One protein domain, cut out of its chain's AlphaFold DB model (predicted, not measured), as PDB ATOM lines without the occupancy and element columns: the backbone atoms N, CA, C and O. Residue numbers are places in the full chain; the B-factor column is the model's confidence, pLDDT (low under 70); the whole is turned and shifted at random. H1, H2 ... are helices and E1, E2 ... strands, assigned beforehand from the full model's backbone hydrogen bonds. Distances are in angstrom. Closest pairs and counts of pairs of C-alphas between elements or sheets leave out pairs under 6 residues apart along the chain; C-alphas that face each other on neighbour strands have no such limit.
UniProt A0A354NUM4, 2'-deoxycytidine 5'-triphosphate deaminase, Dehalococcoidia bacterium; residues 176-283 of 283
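AT A GLANCE: This is residues 176 to 283 of the 283 residues of the protein "2'-deoxycytidine 5'-triphosphate deaminase" of Dehalococcoidia bacterium (UniProt A0A354NUM4). With little regular structure, this is a loose run of long loops, the short helix H1 towards one end of the longest axis and a small antiparallel sheet, E2 E1 E3, towards the other; residues 235 to 241 stick out. Of 108 printed residues, 19 are in one named helix and three named strands, order H1 E1 E2 E3, class mixed. The whole is loose, radius of gyration of the C-alphas 17.9 A, spans 48 by 40 by 27 A.

HOW THE PARTS SIT: H1, residues 180 to 187, is not on the sheet; every O i to N i+4 pair in it is within hydrogen-bond range. E1, residues 224 to 227, and E2, residues 248 to 251, form an antiparallel hairpin, N 226 and O 249 within hydrogen-bond range at 2.8 A. E3, residues 267 to 269, is antiparallel to E1, N 225 and O 268 within range at 2.9 A.

IN THESE COORDINATES: H1 spans 10.7 A from C-alpha 180 (174.836, 216.051, 194.503); E1 10.3 A, E2 9.3 A, E3 6.1 A to C-alpha 269 (199.035, 231.354, 199.589).

THE WHOLE: The printed part has no cut. The three links are long. Residues 193 to 203 have pLDDT under 70.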
ATOM      1  N   CYS A 176     178.282 213.475 200.519       85.31
ATOM      2  CA  CYS A 176     177.347 213.721 199.430       85.31
ATOM      3  C   CYS A 176     177.295 212.521 198.470       85.31
ATOM      4  O   CYS A 176     178.325 211.910 198.164       85.31
ATOM      5  N   SER A 177     176.109 212.223 197.943       86.50
ATOM      6  CA  SER A 177     175.914 211.213 196.897       86.50
ATOM      7  C   SER A 177     176.516 211.691 195.572       86.50
ATOM      8  O   SER A 177     176.508 212.895 195.314       86.50
ATOM      9  N   PRO A 178     177.049 210.812 194.701       86.00
ATOM     10  CA  PRO A 178     177.652 211.231 193.432       86.00
ATOM     11  C   PRO A 178     176.744 212.165 192.616       86.00
ATOM     12  O   PRO A 178     175.595 211.825 192.346       86.00
ATOM     13  N   GLY A 179     177.262 213.334 192.230       83.88
ATOM     14  CA  GLY A 179     176.528 214.354 191.465       83.88
ATOM     15  C   GLY A 179     175.778 215.390 192.313       83.88
ATOM     16  O   GLY A 179     175.503 216.480 191.816       83.88
ATOM     17  N   GLU A 180     175.539 215.128 193.600       88.06
ATOM     18  CA  GLU A 180     174.836 216.051 194.503       88.06
ATOM     19  C   GLU A 180     175.548 217.408 194.609       88.06
ATOM     20  O   GLU A 180     174.902 218.456 194.630       88.06
ATOM     21  N   LEU A 181     176.887 217.426 194.583       86.69
ATOM     22  CA  LEU A 181     177.642 218.679 194.602       86.69
ATOM     23  C   LEU A 181     177.466 219.495 193.310       86.69
ATOM     24  O   LEU A 181     177.453 220.726 193.355       86.69
ATOM     25  N   GLN A 182     177.312 218.829 192.160       85.81
ATOM     26  CA  GLN A 182     177.036 219.501 190.887       85.81
ATOM     27  C   GLN A 182     175.631 220.110 190.889       85.81
ATOM     28  O   GLN A 182     175.468 221.264 190.491       85.81
ATOM     29  N   GLU A 183     174.634 219.371 191.375       87.38
ATOM     30  CA  GLU A 183     173.255 219.853 191.521       87.38
ATOM     31  C   GLU A 183     173.179 221.046 192.487       87.38
ATOM     32  O   GLU A 183     172.578 222.084 192.176       87.38
ATOM     33  N   ALA A 184     173.864 220.949 193.629       86.56
ATOM     34  CA  ALA A 184     173.982 222.041 194.586       86.56
ATOM     35  C   ALA A 184     174.621 223.276 193.936       86.56
ATOM     36  O   ALA A 184     174.045 224.359 194.008       86.56
ATOM     37  N   HIS A 185     175.737 223.111 193.218       86.12
ATOM     38  CA  HIS A 185     176.424 224.205 192.530       86.12
ATOM     39  C   HIS A 185     175.569 224.871 191.433       86.12
ATOM     40  O   HIS A 185     175.633 226.089 191.268       86.12
ATOM     41  N   GLN A 186     174.752 224.105 190.698       85.06
ATOM     42  CA  GLN A 186     173.833 224.644 189.684       85.06
ATOM     43  C   GLN A 186     172.708 225.488 190.297       85.06
ATOM     44  O   GLN A 186     172.309 226.496 189.716       85.06
ATOM     45  N   SER A 187     172.192 225.083 191.461       85.31
ATOM     46  CA  SER A 187     171.107 225.797 192.146       85.31
ATOM     47  C   SER A 187     171.598 227.010 192.946       85.31
ATOM     48  O   SER A 187     170.986 228.079 192.897       85.31
ATOM     49  N   LYS A 188     172.716 226.862 193.664       83.25
ATOM     50  CA  LYS A 188     173.401 227.902 194.434       83.25
ATOM     51  C   LYS A 188     174.902 227.803 194.134       83.25
ATOM     52  O   LYS A 188     175.536 226.849 194.579       83.25
ATOM     53  N   PRO A 189     175.494 228.772 193.416       83.62
ATOM     54  CA  PRO A 189     176.904 228.701 193.049       83.62
ATOM     55  C   PRO A 189     177.822 228.543 194.270       83.62
ATOM     56  O   PRO A 189     177.785 229.354 195.194       83.62
ATOM     57  N   ILE A 190     178.640 227.487 194.251       85.31
ATOM     58  CA  ILE A 190     179.629 227.152 195.297       85.31
ATOM     59  C   ILE A 190     181.024 227.681 194.946       85.31
ATOM     60  O   ILE A 190     181.797 228.022 195.832       85.31
ATOM     61  N   LEU A 191     181.352 227.756 193.654       84.31
ATOM     62  CA  LEU A 191     182.673 228.125 193.145       84.31
ATOM     63  C   LEU A 191     182.548 229.362 192.255       84.31
ATOM     64  O   LEU A 191     181.676 229.415 191.385       84.31
ATOM     65  N   PHE A 192     183.419 230.344 192.463       79.31
ATOM     66  CA  PHE A 192     183.426 231.609 191.731       79.31
ATOM     67  C   PHE A 192     184.828 231.898 191.191       79.31
ATOM     68  O   PHE A 192     185.816 231.676 191.890       79.31
ATOM     69  N   ALA A 193     184.919 232.382 189.948       69.88
ATOM     70  CA  ALA A 193     186.204 232.646 189.286       69.88
ATOM     71  C   ALA A 193     186.902 233.898 189.833       69.88
ATOM     72  O   ALA A 193     188.113 234.035 189.731       69.88
ATOM     73  N   ALA A 194     186.116 234.797 190.412       64.88
ATOM     74  CA  ALA A 194     186.532 235.888 191.277       64.88
ATOM     75  C   ALA A 194     185.350 236.210 192.204       64.88
ATOM     76  O   ALA A 194     184.231 235.746 191.956       64.88
ATOM     77  N   VAL A 195     185.559 237.012 193.253       57.94
ATOM     78  CA  VAL A 195     184.488 237.411 194.187       57.94
ATOM     79  C   VAL A 195     183.264 237.923 193.413       57.94
ATOM     80  O   VAL A 195     183.314 238.961 192.756       57.94
ATOM     81  N   GLY A 196     182.161 237.170 193.470       56.91
ATOM     82  CA  GLY A 196     180.892 237.523 192.826       56.91
ATOM     83  C   GLY A 196     180.823 237.343 191.303       56.91
ATOM     84  O   GLY A 196     179.804 237.708 190.719       56.91
ATOM     85  N   GLN A 197     181.843 236.774 190.646       56.12
ATOM     86  CA  GLN A 197     181.825 236.503 189.202       56.12
ATOM     87  C   GLN A 197     181.754 235.000 188.907       56.12
ATOM     88  O   GLN A 197     182.661 234.229 189.233       56.12
ATOM     89  N   GLN A 198     180.676 234.591 188.236       51.81
ATOM     90  CA  GLN A 198     180.603 233.289 187.577       51.81
ATOM     91  C   GLN A 198     181.532 233.315 186.358       51.81
ATOM     92  O   GLN A 198     181.270 234.021 185.388       51.81
ATOM     93  N   GLY A 199     182.638 232.577 186.423       53.03
ATOM     94  CA  GLY A 199     183.525 232.346 185.284       53.03
ATOM     95  C   GLY A 199     183.508 230.881 184.862       53.03
ATOM     96  O   GLY A 199     182.836 230.050 185.475       53.03
ATOM     97  N   GLN A 200     184.250 230.565 183.805       48.41
ATOM     98  CA  GLN A 200     184.372 229.209 183.281       48.41
ATOM     99  C   GLN A 200     185.315 228.398 184.180       48.41
ATOM    100  O   GLN A 200     186.509 228.285 183.931       48.41
ATOM    101  N   LEU A 201     184.768 227.911 185.286       56.22
ATOM    102  CA  LEU A 201     185.470 227.062 186.235       56.22
ATOM    103  C   LEU A 201     185.305 225.599 185.826       56.22
ATOM    104  O   LEU A 201     184.253 225.215 185.306       56.22
ATOM    105  N   THR A 202     186.310 224.764 186.087       62.00
ATOM    106  CA  THR A 202     186.092 223.317 186.175       62.00
ATOM    107  C   THR A 202     185.026 223.097 187.241       62.00
ATOM    108  O   THR A 202     185.276 223.319 188.425       62.00
ATOM    109  N   GLY A 203     183.805 222.766 186.812       66.75
ATOM    110  CA  GLY A 203     182.708 222.463 187.724       66.75
ATOM    111  C   GLY A 203     183.077 221.304 188.658       66.75
ATOM    112  O   GLY A 203     184.070 220.615 188.412       66.75
ATOM    113  N   PRO A 204     182.293 221.067 189.722       74.38
ATOM    114  CA  PRO A 204     182.563 219.967 190.637       74.38
ATOM    115  C   PRO A 204     182.723 218.641 189.889       74.38
ATOM    116  O   PRO A 204     181.966 218.344 188.958       74.38
ATOM    117  N   ASN A 205     183.695 217.834 190.298       75.00
ATOM    118  CA  ASN A 205     183.885 216.499 189.748       75.00
ATOM    119  C   ASN A 205     182.698 215.592 190.123       75.00
ATOM    120  O   ASN A 205     181.979 215.838 191.094       75.00
ATOM    121  N   PHE A 206     182.497 214.507 189.369       76.12
ATOM    122  CA  PHE A 206     181.435 213.530 189.657       76.12
ATOM    123  C   PHE A 206     181.623 212.797 190.997       76.12
ATOM    124  O   PHE A 206     180.668 212.227 191.519       76.12
ATOM    125  N   ASP A 207     182.831 212.829 191.563       78.62
ATOM    126  CA  ASP A 207     183.168 212.293 192.886       78.62
ATOM    127  C   ASP A 207     182.911 213.292 194.035       78.62
ATOM    128  O   ASP A 207     183.352 213.063 195.159       78.62
ATOM    129  N   ASN A 208     182.196 214.391 193.763       80.81
ATOM    130  CA  ASN A 208     181.909 215.473 194.709       80.81
ATOM    131  C   ASN A 208     183.158 216.183 195.252       80.81
ATOM    132  O   ASN A 208     183.158 216.671 196.382       80.81
ATOM    133  N   THR A 209     184.214 216.287 194.442       83.31
ATOM    134  CA  THR A 209     185.396 217.094 194.767       83.31
ATOM    135  C   THR A 209     185.454 218.388 193.956       83.31
ATOM    136  O   THR A 209     184.925 218.486 192.845       83.31
ATOM    137  N   ILE A 210     186.113 219.400 194.522       84.19
ATOM    138  CA  ILE A 210     186.433 220.660 193.848       84.19
ATOM    139  C   ILE A 210     187.952 220.804 193.826       84.19
ATOM    140  O   ILE A 210     188.596 220.764 194.874       84.19
ATOM    141  N   GLY A 211     188.517 220.971 192.631       85.12
ATOM    142  CA  GLY A 211     189.907 221.386 192.473       85.12
ATOM    143  C   GLY A 211     190.038 222.887 192.725       85.12
ATOM    144  O   GLY A 211     189.245 223.661 192.192       85.12
ATOM    145  N   LEU A 212     191.025 223.281 193.528       87.56
ATOM    146  CA  LEU A 212     191.399 224.679 193.734       87.56
ATOM    147  C   LEU A 212     192.806 224.911 193.191       87.56
ATOM    148  O   LEU A 212     193.703 224.090 193.398       87.56
ATOM    149  N   SER A 213     192.987 226.040 192.521       88.12
ATOM    150  CA  SER A 213     194.245 226.484 191.934       88.12
ATOM    151  C   SER A 213     194.859 227.569 192.809       88.12
ATOM    152  O   SER A 213     194.148 228.385 193.388       88.12
ATOM    153  N   VAL A 214     196.183 227.623 192.895       89.94
ATOM    154  CA  VAL A 214     196.885 228.701 193.606       89.94
ATOM    155  C   VAL A 214     196.960 229.960 192.738       89.94
ATOM    156  O   VAL A 214     197.233 229.865 191.543       89.94
ATOM    157  N   ASP A 215     196.715 231.136 193.321       89.94
ATOM    158  CA  ASP A 215     196.913 232.421 192.639       89.94
ATOM    159  C   ASP A 215     198.364 232.901 192.796       89.94
ATOM    160  O   ASP A 215     198.804 233.240 193.895       89.94
ATOM    161  N   LEU A 216     199.105 232.929 191.685       91.75
ATOM    162  CA  LEU A 216     200.489 233.414 191.616       91.75
ATOM    163  C   LEU A 216     200.630 234.722 190.827       91.75
ATOM    164  O   LEU A 216     201.750 235.189 190.628       91.75
ATOM    165  N   LYS A 217     199.521 235.346 190.407       86.88
ATOM    166  CA  LYS A 217     199.565 236.691 189.809       86.88
ATOM    167  C   LYS A 217     199.868 237.732 190.877       86.88
ATOM    168  O   LYS A 217     200.628 238.670 190.641       86.88
ATOM    169  N   GLY A 218     199.296 237.521 192.065       79.38
ATOM    170  CA  GLY A 218     199.532 238.329 193.252       79.38
ATOM    171  C   GLY A 218     199.080 239.777 193.109       79.38
ATOM    172  O   GLY A 218     198.332 240.160 192.210       79.38
ATOM    173  N   THR A 219     199.542 240.597 194.044       81.62
ATOM    174  CA  THR A 219     199.310 242.044 194.071       81.62
ATOM    175  C   THR A 219     200.639 242.788 194.219       81.62
ATOM    176  O   THR A 219     201.708 242.178 194.253       81.62
ATOM    177  N   SER A 220     200.595 244.116 194.372       82.75
ATOM    178  CA  SER A 220     201.780 244.903 194.744       82.75
ATOM    179  C   SER A 220     202.419 244.468 196.070       82.75
ATOM    180  O   SER A 220     203.571 244.806 196.320       82.75
ATOM    181  N   GLU A 221     201.689 243.731 196.912       84.81
ATOM    182  CA  GLU A 221     202.164 243.207 198.198       84.81
ATOM    183  C   GLU A 221     202.766 241.793 198.089       84.81
ATOM    184  O   GLU A 221     203.274 241.265 199.076       84.81
ATOM    185  N   GLY A 222     202.744 241.194 196.893       91.94
ATOM    186  CA  GLY A 222     203.215 239.836 196.630       91.94
ATOM    187  C   GLY A 222     202.085 238.836 196.365       91.94
ATOM    188  O   GLY A 222     200.922 239.203 196.187       91.94
ATOM    189  N   ILE A 223     202.455 237.558 196.305       94.19
ATOM    190  CA  ILE A 223     201.584 236.393 196.053       94.19
ATOM    191  C   ILE A 223     201.220 235.636 197.339       94.19
ATOM    192  O   ILE A 223     200.521 234.626 197.305       94.19
ATOM    193  N   GLY A 224     201.727 236.095 198.482       95.25
ATOM    194  CA  GLY A 224     201.513 235.463 199.773       95.25
ATOM    195  C   GLY A 224     202.659 235.732 200.733       95.25
ATOM    196  O   GLY A 224     203.419 236.687 200.567       95.25
ATOM    197  N   PHE A 225     202.788 234.868 201.735       96.25
ATOM    198  CA  PHE A 225     203.740 235.047 202.824       96.25
ATOM    199  C   PHE A 225     204.514 233.770 203.116       96.25
ATOM    200  O   PHE A 225     203.946 232.683 203.081       96.25
ATOM    201  N   ARG A 226     205.788 233.906 203.475       97.19
ATOM    202  CA  ARG A 226     206.623 232.832 204.018       97.19
ATOM    203  C   ARG A 226     206.889 233.093 205.493       97.19
ATOM    204  O   ARG A 226     207.126 234.238 205.881       97.19
ATOM    205  N   ALA A 227     206.844 232.053 206.316       97.25
ATOM    206  CA  ALA A 227     207.179 232.171 207.731       97.25
ATOM    207  C   ALA A 227     208.652 232.575 207.917       97.25
ATOM    208  O   ALA A 227     209.546 232.047 207.257       97.25
ATOM    209  N   LYS A 228     208.929 233.500 208.837       95.69
ATOM    210  CA  LYS A 228     210.302 233.868 209.197       95.69
ATOM    211  C   LYS A 228     210.973 232.758 209.996       95.69
ATOM    212  O   LYS A 228     210.421 232.262 210.973       95.69
ATOM    213  N   LYS A 229     212.236 232.465 209.670       90.12
ATOM    214  CA  LYS A 229     213.068 231.495 210.416       90.12
ATOM    215  C   LYS A 229     213.405 231.946 211.835       90.12
ATOM    216  O   LYS A 229     213.630 231.118 212.717       90.12
ATOM    217  N   ASN A 230     213.495 233.260 212.031       88.12
ATOM    218  CA  ASN A 230     213.790 233.895 213.307       88.12
ATOM    219  C   ASN A 230     212.689 234.916 213.588       88.12
ATOM    220  O   ASN A 230     212.633 235.957 212.936       88.12
ATOM    221  N   SER A 231     211.830 234.611 214.553       90.69
ATOM    222  CA  SER A 231     210.766 235.497 215.016       90.69
ATOM    223  C   SER A 231     210.793 235.601 216.538       90.69
ATOM    224  O   SER A 231     211.437 234.804 217.225       90.69
ATOM    225  N   ALA A 232     210.067 236.580 217.072       91.44
ATOM    226  CA  ALA A 232     209.807 236.652 218.502       91.44
ATOM    227  C   ALA A 232     208.890 235.501 218.967       91.44
ATOM    228  O   ALA A 232     208.336 234.751 218.157       91.44
ATOM    229  N   LEU A 233     208.724 235.372 220.286       96.31
ATOM    230  CA  LEU A 233     207.738 234.480 220.897       96.31
ATOM    231  C   LEU A 233     206.319 234.880 220.466       96.31
ATOM    232  O   LEU A 233     205.935 236.040 220.617       96.31
ATOM    233  N   LEU A 234     205.526 233.906 220.016       96.81
ATOM    234  CA  LEU A 234     204.125 234.108 219.652       96.81
ATOM    235  C   LEU A 234     203.187 233.599 220.759       96.81
ATOM    236  O   LEU A 234     202.908 232.407 220.850       96.81
ATOM    237  N   ASP A 235     202.678 234.493 221.606       97.62
ATOM    238  CA  ASP A 235     201.612 234.181 222.572       97.62
ATOM    239  C   ASP A 235     200.258 234.056 221.864       97.62
ATOM    240  O   ASP A 235     199.685 235.055 221.422       97.62
ATOM    241  N   LEU A 236     199.755 232.820 221.783       97.19
ATOM    242  CA  LEU A 236     198.518 232.464 221.089       97.19
ATOM    243  C   LEU A 236     197.257 232.970 221.801       97.19
ATOM    244  O   LEU A 236     196.182 232.959 221.205       97.19
ATOM    245  N   SER A 237     197.366 233.442 223.048       95.38
ATOM    246  CA  SER A 237     196.246 234.083 223.749       95.38
ATOM    247  C   SER A 237     195.966 235.510 223.265       95.38
ATOM    248  O   SER A 237     194.893 236.056 223.530       95.38
ATOM    249  N   ARG A 238     196.903 236.127 222.533       95.50
ATOM    250  CA  ARG A 238     196.817 237.525 222.097       95.50
ATOM    251  C   ARG A 238     196.376 237.632 220.641       95.50
ATOM    252  O   ARG A 238     197.192 237.636 219.721       95.50
ATOM    253  N   VAL A 239     195.071 237.766 220.432       91.50
ATOM    254  CA  VAL A 239     194.478 237.963 219.100       91.50
ATOM    255  C   VAL A 239     194.651 239.420 218.646       91.50
ATOM    256  O   VAL A 239     194.473 240.336 219.445       91.50
ATOM    257  N   ASN A 240     194.979 239.639 217.365       92.81
ATOM    258  CA  ASN A 240     195.167 240.967 216.749       92.81
ATOM    259  C   ASN A 240     196.196 241.867 217.465       92.81
ATOM    260  O   ASN A 240     196.043 243.085 217.507       92.81
ATOM    261  N   HIS A 241     197.230 241.262 218.056       96.25
ATOM    262  CA  HIS A 241     198.239 241.974 218.842       96.25
ATOM    263  C   HIS A 241     199.556 242.216 218.095       96.25
ATOM    264  O   HIS A 241     200.213 243.225 218.334       96.25
ATOM    265  N   TYR A 242     199.954 241.281 217.234       95.75
ATOM    266  CA  TYR A 242     201.262 241.275 216.582       95.75
ATOM    267  C   TYR A 242     201.235 241.997 215.242       95.75
ATOM    268  O   TYR A 242     200.241 241.913 214.519       95.75
ATOM    269  N   ASP A 243     202.356 242.626 214.890       95.06
ATOM    270  CA  ASP A 243     202.610 243.038 213.515       95.06
ATOM    271  C   ASP A 243     202.932 241.784 212.677       95.06
ATOM    272  O   ASP A 243     203.884 241.063 213.000       95.06
ATOM    273  N   PRO A 244     202.168 241.476 211.609       93.31
ATOM    274  CA  PRO A 244     202.485 240.362 210.721       93.31
ATOM    275  C   PRO A 244     203.919 240.406 210.183       93.31
ATOM    276  O   PRO A 244     204.524 239.348 210.003       93.31
ATOM    277  N   ALA A 245     204.491 241.598 209.984       93.75
ATOM    278  CA  ALA A 245     205.853 241.765 209.489       93.75
ATOM    279  C   ALA A 245     206.921 241.205 210.445       93.75
ATOM    280  O   ALA A 245     208.035 240.925 210.002       93.75
ATOM    281  N   ASP A 246     206.615 240.974 211.725       95.06
ATOM    282  CA  ASP A 246     207.543 240.348 212.677       95.06
ATOM    283  C   ASP A 246     207.663 238.826 212.486       95.06
ATOM    284  O   ASP A 246     208.653 238.220 212.906       95.06
ATOM    285  N   PHE A 247     206.686 238.204 211.820       96.75
ATOM    286  CA  PHE A 247     206.565 236.745 211.692       96.75
ATOM    287  C   PHE A 247     206.558 236.258 210.242       96.75
ATOM    288  O   PHE A 247     206.875 235.097 209.989       96.75
ATOM    289  N   TRP A 248     206.236 237.137 209.293       96.81
ATOM    290  CA  TRP A 248     206.013 236.794 207.895       96.81
ATOM    291  C   TRP A 248     206.847 237.668 206.959       96.81
ATOM    292  O   TRP A 248     207.059 238.855 207.205       96.81
ATOM    293  N   GLU A 249     207.318 237.072 205.869       95.81
ATOM    294  CA  GLU A 249     207.975 237.754 204.754       95.81
ATOM    295  C   GLU A 249     207.075 237.685 203.520       95.81
ATOM    296  O   GLU A 249     206.598 236.593 203.200       95.81
ATOM    297  N   PRO A 250     206.838 238.802 202.810       95.88
ATOM    298  CA  PRO A 250     206.108 238.757 201.551       95.88
ATOM    299  C   PRO A 250     206.881 237.924 200.524       95.88
ATOM    300  O   PRO A 250     208.110 237.997 200.428       95.88
ATOM    301  N   VAL A 251     206.146 237.136 199.749       96.00
ATOM    302  CA  VAL A 251     206.679 236.292 198.676       96.00
ATOM    303  C   VAL A 251     206.220 236.860 197.344       96.00
ATOM    304  O   VAL A 251     205.067 237.254 197.201       96.00
ATOM    305  N   PHE A 252     207.111 236.880 196.359       94.94
ATOM    306  CA  PHE A 252     206.827 237.352 195.007       94.94
ATOM    307  C   PHE A 252     207.039 236.207 194.019       94.94
ATOM    308  O   PHE A 252     207.934 235.383 194.217       94.94
ATOM    309  N   ALA A 253     206.217 236.156 192.973       92.88
ATOM    310  CA  ALA A 253     206.455 235.241 191.868       92.88
ATOM    311  C   ALA A 253     207.714 235.643 191.084       92.88
ATOM    312  O   ALA A 253     208.126 236.809 191.084       92.88
ATOM    313  N   ASP A 254     208.325 234.670 190.411       89.81
ATOM    314  CA  ASP A 254     209.387 234.927 189.444       89.81
ATOM    315  C   ASP A 254     208.846 235.613 188.171       89.81
ATOM    316  O   ASP A 254     207.648 235.860 188.017       89.81
ATOM    317  N   GLY A 255     209.739 235.921 187.225       85.62
ATOM    318  CA  GLY A 255     209.365 236.566 185.959       85.62
ATOM    319  C   GLY A 255     208.448 235.739 185.045       85.62
ATOM    320  O   GLY A 255     208.028 236.252 184.012       85.62
ATOM    321  N   GLU A 256     208.147 234.487 185.399       89.12
ATOM    322  CA  GLU A 256     207.255 233.577 184.676       89.12
ATOM    323  C   GLU A 256     206.005 233.203 185.505       89.12
ATOM    324  O   GLU A 256     205.363 232.196 185.215       89.12
ATOM    325  N   GLU A 257     205.645 234.000 186.522       88.62
ATOM    326  CA  GLU A 257     204.501 233.756 187.425       88.62
ATOM    327  C   GLU A 257     204.607 232.432 188.215       88.62
ATOM    328  O   GLU A 257     203.609 231.767 188.498       88.62
ATOM    329  N   ARG A 258     205.827 232.022 188.591       92.69
ATOM    330  CA  ARG A 258     206.074 230.792 189.361       92.69
ATOM    331  C   ARG A 258     206.595 231.079 190.762       92.69
ATOM    332  O   ARG A 258     207.254 232.085 191.015       92.69
ATOM    333  N   LEU A 259     206.378 230.116 191.654       95.12
ATOM    334  CA  LEU A 259     206.989 230.059 192.978       95.12
ATOM    335  C   LEU A 259     207.668 228.699 193.172       95.12
ATOM    336  O   LEU A 259     207.031 227.655 193.037       95.12
ATOM    337  N   ILE A 260     208.955 228.713 193.522       94.69
ATOM    338  CA  ILE A 260     209.668 227.512 193.966       94.69
ATOM    339  C   ILE A 260     209.399 227.340 195.464       94.69
ATOM    340  O   ILE A 260     209.751 228.206 196.262       94.69
ATOM    341  N   LEU A 261     208.778 226.221 195.837       95.75
ATOM    342  CA  LEU A 261     208.574 225.859 197.238       95.75
ATOM    343  C   LEU A 261     209.854 225.231 197.789       95.75
ATOM    344  O   LEU A 261     210.264 224.150 197.358       95.75
ATOM    345  N   GLU A 262     210.489 225.917 198.732       94.56
ATOM    346  CA  GLU A 262     211.673 225.404 199.412       94.56
ATOM    347  C   GLU A 262     211.272 224.339 200.453       94.56
ATOM    348  O   GLU A 262     210.278 224.516 201.166       94.56
ATOM    349  N   PRO A 263     212.018 223.222 200.564       93.31
ATOM    350  CA  PRO A 263     211.805 222.254 201.633       93.31
ATOM    351  C   PRO A 263     211.876 222.916 203.010       93.31
ATOM    352  O   PRO A 263     212.670 223.823 203.224       93.31
ATOM    353  N   GLU A 264     211.065 222.420 203.943       88.44
ATOM    354  CA  GLU A 264     210.987 222.895 205.337       88.44
ATOM    355  C   GLU A 264     210.444 224.321 205.532       88.44
ATOM    356  O   GLU A 264     210.129 224.682 206.663       88.44
ATOM    357  N   GLU A 265     210.225 225.087 204.462       94.94
ATOM    358  CA  GLU A 265     209.542 226.375 204.537       94.94
ATOM    359  C   GLU A 265     208.017 226.208 204.614       94.94
ATOM    360  O   GLU A 265     207.426 225.203 204.193       94.94
ATOM    361  N   PHE A 266     207.360 227.233 205.152       96.25
ATOM    362  CA  PHE A 266     205.908 227.316 205.215       96.25
ATOM    363  C   PHE A 266     205.410 228.570 204.510       96.25
ATOM    364  O   PHE A 266     205.910 229.668 204.759       96.25
ATOM    365  N   TYR A 267     204.400 228.389 203.659       96.69
ATOM    366  CA  TYR A 267     203.831 229.439 202.829       96.69
ATOM    367  C   TYR A 267     202.330 229.577 203.082       96.69
ATOM    368  O   TYR A 267     201.595 228.589 203.099       96.69
ATOM    369  N   LEU A 268     201.874 230.817 203.219       95.56
ATOM    370  CA  LEU A 268     200.472 231.198 203.131       95.56
ATOM    371  C   LEU A 268     200.216 231.743 201.731       95.56
ATOM    372  O   LEU A 268     200.722 232.809 201.385       95.56
ATOM    373  N   LEU A 269     199.432 231.005 200.951       94.88
ATOM    374  CA  LEU A 269     199.035 231.354 199.589       94.88
ATOM    375  C   LEU A 269     197.505 231.364 199.496       94.88
ATOM    376  O   LEU A 269     196.823 230.721 200.300       94.88
ATOM    377  N   SER A 270     196.968 232.089 198.521       91.50
ATOM    378  CA  SER A 270     195.532 232.152 198.244       91.50
ATOM    379  C   SER A 270     195.151 231.292 197.045       91.50
ATOM    380  O   SER A 270     195.940 231.100 196.119       91.50
ATOM    381  N   SER A 271     193.918 230.790 197.048       90.50
ATOM    382  CA  SER A 271     193.325 230.192 195.857       90.50
ATOM    383  C   SER A 271     192.949 231.266 194.835       90.50
ATOM    384  O   SER A 271     192.631 232.397 195.204       90.50
ATOM    385  N   THR A 272     192.949 230.902 193.553       86.75
ATOM    386  CA  THR A 272     192.380 231.728 192.477       86.75
ATOM    387  C   THR A 272     190.859 231.768 192.598       86.75
ATOM    388  O   THR A 272     190.224 232.806 192.428       86.75
ATOM    389  N   GLU A 273     190.258 230.625 192.921       87.62
ATOM    390  CA  GLU A 273     188.823 230.489 193.071       87.62
ATOM    391  C   GLU A 273     188.364 230.959 194.456       87.62
ATOM    392  O   GLU A 273     189.040 230.766 195.470       87.62
ATOM    393  N   SER A 274     187.163 231.533 194.515       85.56
ATOM    394  CA  SER A 274     186.450 231.775 195.772       85.56
ATOM    395  C   SER A 274     185.410 230.681 195.998       85.56
ATOM    396  O   SER A 274     184.692 230.311 195.067       85.56
ATOM    397  N   VAL A 275     185.303 230.187 197.234       87.81
ATOM    398  CA  VAL A 275     184.373 229.111 197.614       87.81
ATOM    399  C   VAL A 275     183.317 229.637 198.583       87.81
ATOM    400  O   VAL A 275     183.644 230.262 199.590       87.81
ATOM    401  N   GLY A 276     182.048 229.361 198.291       87.94
ATOM    402  CA  GLY A 276     180.912 229.604 199.175       87.94
ATOM    403  C   GLY A 276     180.234 228.288 199.540       87.94
ATOM    404  O   GLY A 276     179.763 227.576 198.660       87.94
ATOM    405  N   ILE A 277     180.170 227.967 200.831       87.50
ATOM    406  CA  ILE A 277     179.522 226.743 201.319       87.50
ATOM    407  C   ILE A 277     178.062 227.073 201.664       87.50
ATOM    408  O   ILE A 277     177.836 227.924 202.531       87.50
ATOM    409  N   PRO A 278     177.064 226.452 201.006       85.81
ATOM    410  CA  PRO A 278     175.664 226.688 201.337       85.81
ATOM    411  C   PRO A 278     175.336 226.210 202.763       85.81
ATOM    412  O   PRO A 278     175.977 225.273 203.237       85.81
ATOM    413  N   PRO A 279     174.333 226.797 203.445       85.62
ATOM    414  CA  PRO A 279     173.986 226.450 204.831       85.62
ATOM    415  C   PRO A 279     173.680 224.968 205.081       85.62
ATOM    416  O   PRO A 279     173.753 224.506 206.216       85.62
ATOM    417  N   GLU A 280     173.294 224.246 204.032       85.31
ATOM    418  CA  GLU A 280     172.914 222.838 204.064       85.31
ATOM    419  C   GLU A 280     174.123 221.884 203.984       85.31
ATOM    420  O   GLU A 280     173.971 220.690 204.228       85.31
ATOM    421  N   PHE A 281     175.320 222.399 203.679       85.56
ATOM    422  CA  PHE A 281     176.553 221.626 203.518       85.56
ATOM    423  C   PHE A 281     177.640 222.070 204.503       85.56
ATOM    424  O   PHE A 281     177.611 223.165 205.065       85.56
ATOM    425  N   ALA A 282     178.661 221.229 204.664       86.50
ATOM    426  CA  ALA A 282     179.931 221.625 205.255       86.50
ATOM    427  C   ALA A 282     181.090 221.002 204.472       86.50
ATOM    428  O   ALA A 282     180.940 219.926 203.892       86.50
ATOM    429  N   ALA A 283     182.238 221.675 204.500       82.88
ATOM    430  CA  ALA A 283     183.511 221.172 203.993       82.88
ATOM    431  C   ALA A 283     184.533 221.034 205.133       82.88
ATOM    432  O   ALA A 283     184.246 221.496 206.275       82.88
TER     433      ALA A 283